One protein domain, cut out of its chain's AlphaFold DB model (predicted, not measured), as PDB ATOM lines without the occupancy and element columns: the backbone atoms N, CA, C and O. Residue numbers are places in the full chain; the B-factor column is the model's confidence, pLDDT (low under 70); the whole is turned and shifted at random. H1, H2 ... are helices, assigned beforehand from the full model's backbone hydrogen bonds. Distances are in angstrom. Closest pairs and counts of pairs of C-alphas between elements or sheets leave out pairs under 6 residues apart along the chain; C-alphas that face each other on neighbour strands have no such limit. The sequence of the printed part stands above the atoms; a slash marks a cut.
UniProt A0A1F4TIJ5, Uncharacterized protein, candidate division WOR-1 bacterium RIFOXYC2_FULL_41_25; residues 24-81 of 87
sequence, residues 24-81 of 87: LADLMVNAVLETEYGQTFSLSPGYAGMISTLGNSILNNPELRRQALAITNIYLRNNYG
ATOM      1  N   LEU A  24     -35.744 -16.611  23.279       83.19
ATOM      2  CA  LEU A  24     -36.911 -17.064  24.018       83.19
ATOM      3  C   LEU A  24     -37.444 -18.406  23.487       83.19
ATOM      4  O   LEU A  24     -37.695 -19.322  24.270       83.19
ATOM      5  N   ALA A  25     -37.614 -18.533  22.167       85.38
ATOM      6  CA  ALA A  25     -38.070 -19.773  21.543       85.38
ATOM      7  C   ALA A  25     -37.091 -20.930  21.793       85.38
ATOM      8  O   ALA A  25     -37.517 -22.027  22.153       85.38
ATOM      9  N   ASP A  26     -35.789 -20.670  21.680       87.69
ATOM     10  CA  ASP A  26     -34.746 -21.662  21.936       87.69
ATOM     11  C   ASP A  26     -34.731 -22.107  23.401       87.69
ATOM     12  O   ASP A  26     -34.665 -23.304  23.673       87.69
ATOM     13  N   LEU A  27     -34.866 -21.172  24.345       87.38
ATOM     14  CA  LEU A  27     -34.951 -21.468  25.776       87.38
ATOM     15  C   LEU A  27     -36.170 -22.328  26.116       87.38
ATOM     16  O   LEU A  27     -36.052 -23.272  26.896       87.38
ATOM     17  N   MET A  28     -37.329 -22.041  25.516       83.88
ATOM     18  CA  MET A  28     -38.530 -22.859  25.706       83.88
ATOM     19  C   MET A  28     -38.324 -24.282  25.188       83.88
ATOM     20  O   MET A  28     -38.624 -25.238  25.902       83.88
ATOM     21  N   VAL A  29     -37.779 -24.434  23.979       86.75
ATOM     22  CA  VAL A  29     -37.496 -25.751  23.394       86.75
ATOM     23  C   VAL A  29     -36.472 -26.510  24.240       86.75
ATOM     24  O   VAL A  29     -36.692 -27.678  24.555       86.75
ATOM     25  N   ASN A  30     -35.397 -25.844  24.669       88.19
ATOM     26  CA  ASN A  30     -34.386 -26.426  25.546       88.19
ATOM     27  C   ASN A  30     -35.009 -26.924  26.857       88.19
ATOM     28  O   ASN A  30     -34.814 -28.074  27.243       88.19
ATOM     29  N   ALA A  31     -35.826 -26.093  27.509       85.38
ATOM     30  CA  ALA A  31     -36.495 -26.449  28.755       85.38
ATOM     31  C   ALA A  31     -37.441 -27.649  28.587       85.38
ATOM     32  O   ALA A  31     -37.426 -28.538  29.436       85.38
ATOM     33  N   VAL A  32     -38.224 -27.722  27.500       83.62
ATOM     34  CA  VAL A  32     -39.080 -28.891  27.217       83.62
ATOM     35  C   VAL A  32     -38.225 -30.144  27.046       83.62
ATOM     36  O   VAL A  32     -38.434 -31.130  27.751       83.62
ATOM     37  N   LEU A  33     -37.222 -30.100  26.170       84.31
ATOM     38  CA  LEU A  33     -36.404 -31.272  25.860       84.31
ATOM     39  C   LEU A  33     -35.617 -31.769  27.073       84.31
ATOM     40  O   LEU A  33     -35.545 -32.971  27.306       84.31
ATOM     41  N   GLU A  34     -35.069 -30.869  27.889       84.50
ATOM     42  CA  GLU A  34     -34.407 -31.257  29.136       84.50
ATOM     43  C   GLU A  34     -35.380 -31.866  30.153       84.50
ATOM     44  O   GLU A  34     -34.965 -32.694  30.963       84.50
ATOM     45  N   THR A  35     -36.657 -31.474  30.146       83.88
ATOM     46  CA  THR A  35     -37.665 -32.071  31.041       83.88
ATOM     47  C   THR A  35     -38.144 -33.434  30.577       83.88
ATOM     48  O   THR A  35     -38.513 -34.255  31.414       83.88
ATOM     49  N   GLU A  36     -38.148 -33.679  29.266       82.31
ATOM     50  CA  GLU A  36     -38.591 -34.948  28.688       82.31
ATOM     51  C   GLU A  36     -37.467 -35.982  28.617       82.31
ATOM     52  O   GLU A  36     -37.697 -37.153  28.909       82.31
ATOM     53  N   TYR A  37     -36.253 -35.551  28.271       83.88
ATOM     54  CA  TYR A  37     -35.131 -36.440  27.960       83.88
ATOM     55  C   TYR A  37     -33.941 -36.304  28.924       83.88
ATOM     56  O   TYR A  37     -33.024 -37.124  28.889       83.88
ATOM     57  N   GLY A  38     -33.949 -35.303  29.811       80.38
ATOM     58  CA  GLY A  38     -32.874 -35.052  30.775       80.38
ATOM     59  C   GLY A  38     -31.680 -34.275  30.202       80.38
ATOM     60  O   GLY A  38     -31.538 -34.090  28.995       80.38
ATOM     61  N   GLN A  39     -30.786 -33.817  31.086       74.69
ATOM     62  CA  GLN A  39     -29.613 -33.002  30.716       74.69
ATOM     63  C   GLN A  39     -28.566 -33.751  29.884       74.69
ATOM     64  O   GLN A  39     -27.826 -33.136  29.128       74.69
ATOM     65  N   THR A  40     -28.490 -35.077  29.971       68.56
ATOM     66  CA  THR A  40     -27.528 -35.848  29.169       68.56
ATOM     67  C   THR A  40     -27.799 -35.706  27.668       68.56
ATOM     68  O   THR A  40     -26.872 -35.746  26.862       68.56
ATOM     69  N   PHE A  41     -29.062 -35.486  27.286       72.19
ATOM     70  CA  PHE A  41     -29.472 -35.285  25.898       72.19
ATOM     71  C   PHE A  41     -29.017 -33.924  25.337       72.19
ATOM     72  O   PHE A  41     -28.741 -33.819  24.138       72.19
ATOM     73  N   SER A  42     -28.859 -32.904  26.196       71.38
ATOM     74  CA  SER A  42     -28.497 -31.546  25.770       71.38
ATOM     75  C   SER A  42     -27.020 -31.350  25.418       71.38
ATOM     76  O   SER A  42     -26.651 -30.342  24.819       71.38
ATOM     77  N   LEU A  43     -26.170 -32.337  25.715       73.69
ATOM     78  CA  LEU A  43     -24.723 -32.284  25.478       73.69
ATOM     79  C   LEU A  43     -24.304 -32.711  24.060       73.69
ATOM     80  O   LEU A  43     -23.116 -32.687  23.739       73.69
ATOM     81  N   SER A  44     -25.243 -33.127  23.203       79.50
ATOM     82  CA  SER A  44     -24.902 -33.588  21.851       79.50
ATOM     83  C   SER A  44     -24.794 -32.425  20.843       79.50
ATOM     84  O   SER A  44     -25.609 -31.507  20.873       79.50
ATOM     85  N   PRO A  45     -23.854 -32.444  19.880       75.94
ATOM     86  CA  PRO A  45     -23.743 -31.382  18.870       75.94
ATOM     87  C   PRO A  45     -25.003 -31.207  18.006       75.94
ATOM     88  O   PRO A  45     -25.358 -30.092  17.628       75.94
ATOM     89  N   GLY A  46     -25.717 -32.304  17.724       83.94
ATOM     90  CA  GLY A  46     -26.986 -32.270  16.989       83.94
ATOM     91  C   GLY A  46     -28.119 -31.589  17.762       83.94
ATOM     92  O   GLY A  46     -29.054 -31.068  17.154       83.94
ATOM     93  N   TYR A  47     -28.013 -31.529  19.090       84.50
ATOM     94  CA  TYR A  47     -29.020 -30.935  19.959       84.50
ATOM     95  C   TYR A  47     -29.165 -29.426  19.750       84.50
ATOM     96  O   TYR A  47     -30.277 -28.942  19.554       84.50
ATOM     97  N   ALA A  48     -28.054 -28.685  19.708       83.62
ATOM     98  CA  ALA A  48     -28.088 -27.237  19.493       83.62
ATOM     99  C   ALA A  48     -28.695 -26.876  18.122       83.62
ATOM    100  O   ALA A  48     -29.494 -25.943  18.007       83.62
ATOM    101  N   GLY A  49     -28.375 -27.661  17.087       86.31
ATOM    102  CA  GLY A  49     -28.975 -27.515  15.758       86.31
ATOM    103  C   GLY A  49     -30.480 -27.799  15.756       86.31
ATOM    104  O   GLY A  49     -31.252 -27.057  15.141       86.31
ATOM    105  N   MET A  50     -30.911 -28.825  16.491       86.69
ATOM    106  CA  MET A  50     -32.325 -29.158  16.656       86.69
ATOM    107  C   MET A  50     -33.089 -28.054  17.393       86.69
ATOM    108  O   MET A  50     -34.134 -27.632  16.901       86.69
ATOM    109  N   ILE A  51     -32.554 -27.534  18.506       89.44
ATOM    110  CA  ILE A  51     -33.141 -26.388  19.218       89.44
ATOM    111  C   ILE A  51     -33.319 -25.226  18.259       89.44
ATOM    112  O   ILE A  51     -34.423 -24.703  18.136       89.44
ATOM    113  N   SER A  52     -32.262 -24.857  17.534       87.38
ATOM    114  CA  SER A  52     -32.326 -23.693  16.658       87.38
ATOM    115  C   SER A  52     -33.354 -23.862  15.535       87.38
ATOM    116  O   SER A  52     -34.080 -22.923  15.205       87.38
ATOM    117  N   THR A  53     -33.471 -25.076  14.989       90.12
ATOM    118  CA  THR A  53     -34.460 -25.429  13.959       90.12
ATOM    119  C   THR A  53     -35.890 -25.356  14.492       90.12
ATOM    120  O   THR A  53     -36.773 -24.793  13.842       90.12
ATOM    121  N   LEU A  54     -36.130 -25.885  15.692       86.50
ATOM    122  CA  LEU A  54     -37.436 -25.833  16.344       86.50
ATOM    123  C   LEU A  54     -37.802 -24.403  16.756       86.50
ATOM    124  O   LEU A  54     -38.917 -23.965  16.483       86.50
ATOM    125  N   GLY A  55     -36.859 -23.638  17.308       87.62
ATOM    126  CA  GLY A  55     -37.046 -22.224  17.621       87.62
ATOM    127  C   GLY A  55     -37.395 -21.403  16.379       87.62
ATOM    128  O   GLY A  55     -38.361 -20.643  16.386       87.62
ATOM    129  N   ASN A  56     -36.698 -21.629  15.261       88.19
ATOM    130  CA  ASN A  56     -37.054 -21.027  13.973       88.19
ATOM    131  C   ASN A  56     -38.444 -21.456  13.489       88.19
ATOM    132  O   ASN A  56     -39.174 -20.641  12.931       88.19
ATOM    133  N   SER A  57     -38.840 -22.708  13.714       88.00
ATOM    134  CA  SER A  57     -40.169 -23.204  13.336       88.00
ATOM    135  C   SER A  57     -41.279 -22.532  14.152       88.00
ATOM    136  O   SER A  57     -42.310 -22.156  13.593       88.00
ATOM    137  N   ILE A  58     -41.049 -22.304  15.450       86.81
ATOM    138  CA  ILE A  58     -41.946 -21.536  16.327       86.81
ATOM    139  C   ILE A  58     -42.061 -20.094  15.838       86.81
ATOM    140  O   ILE A  58     -43.162 -19.551  15.773       86.81
ATOM    141  N   LEU A  59     -40.943 -19.470  15.460       85.94
ATOM    142  CA  LEU A  59     -40.968 -18.113  14.930       85.94
ATOM    143  C   LEU A  59     -41.680 -18.040  13.584       85.94
ATOM    144  O   LEU A  59     -42.472 -17.129  13.383       85.94
ATOM    145  N   ASN A  60     -41.452 -18.978  12.673       88.62
ATOM    146  CA  ASN A  60     -42.007 -18.930  11.321       88.62
ATOM    147  C   ASN A  60     -43.481 -19.354  11.247       88.62
ATOM    148  O   ASN A  60     -44.155 -19.020  10.277       88.62
ATOM    149  N   ASN A  61     -44.008 -20.025  12.275       88.38
ATOM    150  CA  ASN A  61     -45.421 -20.368  12.377       88.38
ATOM    151  C   ASN A  61     -46.171 -19.349  13.269       88.38
ATOM    152  O   ASN A  61     -45.926 -19.303  14.475       88.38
ATOM    153  N   PRO A  62     -47.107 -18.547  12.723       83.31
ATOM    154  CA  PRO A  62     -47.812 -17.510  13.484       83.31
ATOM    155  C   PRO A  62     -48.579 -18.032  14.705       83.31
ATOM    156  O   PRO A  62     -48.636 -17.355  15.733       83.31
ATOM    157  N   GLU A  63     -49.144 -19.233  14.606       84.19
ATOM    158  CA  GLU A  63     -49.936 -19.844  15.672       84.19
ATOM    159  C   GLU A  63     -49.036 -20.303  16.826       84.19
ATOM    160  O   GLU A  63     -49.274 -19.958  17.984       84.19
ATOM    161  N   LEU A  64     -47.923 -20.976  16.509       80.62
ATOM    162  CA  LEU A  64     -46.928 -21.369  17.515       80.62
ATOM    163  C   LEU A  64     -46.287 -20.150  18.177       80.62
ATOM    164  O   LEU A  64     -46.114 -20.126  19.395       80.62
ATOM    165  N   ARG A  65     -45.995 -19.104  17.396       81.75
ATOM    166  CA  ARG A  65     -45.490 -17.830  17.914       81.75
ATOM    167  C   ARG A  65     -46.460 -17.217  18.922       81.75
ATOM    168  O   ARG A  65     -46.039 -16.764  19.984       81.75
ATOM    169  N   ARG A  66     -47.763 -17.220  18.621       79.06
ATOM    170  CA  ARG A  66     -48.797 -16.699  19.525       79.06
ATOM    171  C   ARG A  66     -48.867 -17.498  20.824       79.06
ATOM    172  O   ARG A  66     -48.942 -16.895  21.893       79.06
ATOM    173  N   GLN A  67     -48.805 -18.825  20.751       78.81
ATOM    174  CA  GLN A  67     -48.822 -19.694  21.933       78.81
ATOM    175  C   GLN A  67     -47.573 -19.493  22.805       78.81
ATOM    176  O   GLN A  67     -47.686 -19.310  24.016       78.81
ATOM    177  N   ALA A  68     -46.396 -19.417  22.182       79.00
ATOM    178  CA  ALA A  68     -45.128 -19.107  22.837       79.00
ATOM    179  C   ALA A  68     -45.164 -17.752  23.570       79.00
ATOM    180  O   ALA A  68     -44.785 -17.651  24.741       79.00
ATOM    181  N   LEU A  69     -45.687 -16.708  22.918       78.94
ATOM    182  CA  LEU A  69     -45.852 -15.385  23.526       78.94
ATOM    183  C   LEU A  69     -46.889 -15.385  24.656       78.94
ATOM    184  O   LEU A  69     -46.685 -14.707  25.658       78.94
ATOM    185  N   ALA A  70     -47.975 -16.151  24.536       76.56
ATOM    186  CA  ALA A  70     -48.986 -16.266  25.586       76.56
ATOM    187  C   ALA A  70     -48.413 -16.906  26.860       76.56
ATOM    188  O   ALA A  70     -48.599 -16.363  27.949       76.56
ATOM    189  N   ILE A  71     -47.665 -18.007  26.724       75.12
ATOM    190  CA  ILE A  71     -46.964 -18.659  27.842       75.12
ATOM    191  C   ILE A  71     -45.985 -17.679  28.494       75.12
ATOM    192  O   ILE A  71     -45.971 -17.530  29.716       75.12
ATOM    193  N   THR A  72     -45.224 -16.954  27.675       70.88
ATOM    194  CA  THR A  72     -44.267 -15.949  28.151       70.88
ATOM    195  C   THR A  72     -44.957 -14.809  28.898       70.88
ATOM    196  O   THR A  72     -44.529 -14.443  29.984       70.88
ATOM    197  N   ASN A  73     -46.057 -14.271  28.370       71.31
ATOM    198  CA  ASN A  73     -46.806 -13.190  29.010       71.31
ATOM    199  C   ASN A  73     -47.421 -13.624  30.352       71.31
ATOM    200  O   ASN A  73     -47.355 -12.885  31.332       71.31
ATOM    201  N   ILE A  74     -47.976 -14.841  30.422       73.19
ATOM    202  CA  ILE A  74     -48.455 -15.432  31.683       73.19
ATOM    203  C   ILE A  74     -47.306 -15.511  32.691       73.19
ATOM    204  O   ILE A  74     -47.464 -15.151  33.856       73.19
ATOM    205  N   TYR A  75     -46.135 -15.953  32.238       66.31
ATOM    206  CA  TYR A  75     -44.961 -16.085  33.084       66.31
ATOM    207  C   TYR A  75     -44.435 -14.729  33.585       66.31
ATOM    208  O   TYR A  75     -44.188 -14.580  34.783       66.31
ATOM    209  N   LEU A  76     -44.306 -13.734  32.703       68.50
ATOM    210  CA  LEU A  76     -43.894 -12.378  33.068       68.50
ATOM    211  C   LEU A  76     -44.867 -11.778  34.084       68.50
ATOM    212  O   LEU A  76     -44.432 -11.300  35.123       68.50
ATOM    213  N   ARG A  77     -46.180 -11.892  33.861       71.06
ATOM    214  CA  ARG A  77     -47.188 -11.423  34.826       71.06
ATOM    215  C   ARG A  77     -47.053 -12.071  36.202       71.06
ATOM    216  O   ARG A  77     -47.158 -11.370  37.198       71.06
ATOM    217  N   ASN A  78     -46.785 -13.373  36.269       68.69
ATOM    218  CA  ASN A  78     -46.652 -14.071  37.550       68.69
ATOM    219  C   ASN A  78     -45.369 -13.695  38.315       68.69
ATOM    220  O   ASN A  78     -45.363 -13.735  39.541       68.69
ATOM    221  N   ASN A  79     -44.292 -13.330  37.615       62.69
ATOM    222  CA  ASN A  79     -43.029 -12.947  38.254       62.69
ATOM    223  C   ASN A  79     -42.945 -11.448  38.561       62.69
ATOM    224  O   ASN A  79     -42.453 -11.080  39.622       62.69
ATOM    225  N   TYR A  80     -43.467 -10.589  37.682       60.34
ATOM    226  CA  TYR A  80     -43.523  -9.141  37.907       60.34
ATOM    227  C   TYR A  80     -44.681  -8.735  38.830       60.34
ATOM    228  O   TYR A  80     -44.503  -7.857  39.665       60.34
ATOM    229  N   GLY A  81     -45.832  -9.415  38.778       51.22
ATOM    230  CA  GLY A  81     -46.949  -9.164  39.701       51.22
ATOM    231  C   GLY A  81     -46.635  -9.518  41.161       51.22
ATOM    232  O   GLY A  81     -47.239  -8.966  42.074       51.22
TER     233      GLY A  81
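What this domain is: This is residues 24 to 81 of the 87 residues of an uncharacterized protein of candidate division WOR-1 bacterium RIFOXYC2_FULL_41_25 (UniProt A0A1F4TIJ5). H4, the longest helix, and H3 meet as an L; H1 packs on H3 inside it, short H2 on H1. Residues 73 to 81 stick out. The printed part has 58 residues with four named helices, H1 to H4, all helix, only just loose, close to compact, radius of gyration of the C-alphas 12.6 A, spans 36 by 25 by 14 A.

How they stand to each other: H4, residues 62 to 80, touches H3, residues 45 to 60, only at the corner, closest C-alphas 58 and 64, 5.1 A, about perpendicular at 81 degrees. H1, residues 24 to 37, touches H3, closest C-alphas 25 and 55, 4.7 A, opposite ways, steep tilt of 51 degrees. H2, residues 39 to 43, touches H1, closest C-alphas 34 and 42, 6.8 A. Every O i to N i+4 pair is within hydrogen-bond range in H1 and H4, 11 of 12 in H3, 0 of 1 in H2, with 1 of 2 O i to N i+3.

Where its parts are: H4 measures 26.2 A, H3 23.4 A. H1 begins at (-36.911, -17.064, 24.018); H4 ends at (-43.523, -9.141, 37.907).

The domain as a whole: The printed part has no cut; its links are tight. pLDDT is under 70 at residues 40, 75 to 76 and 78 to 81.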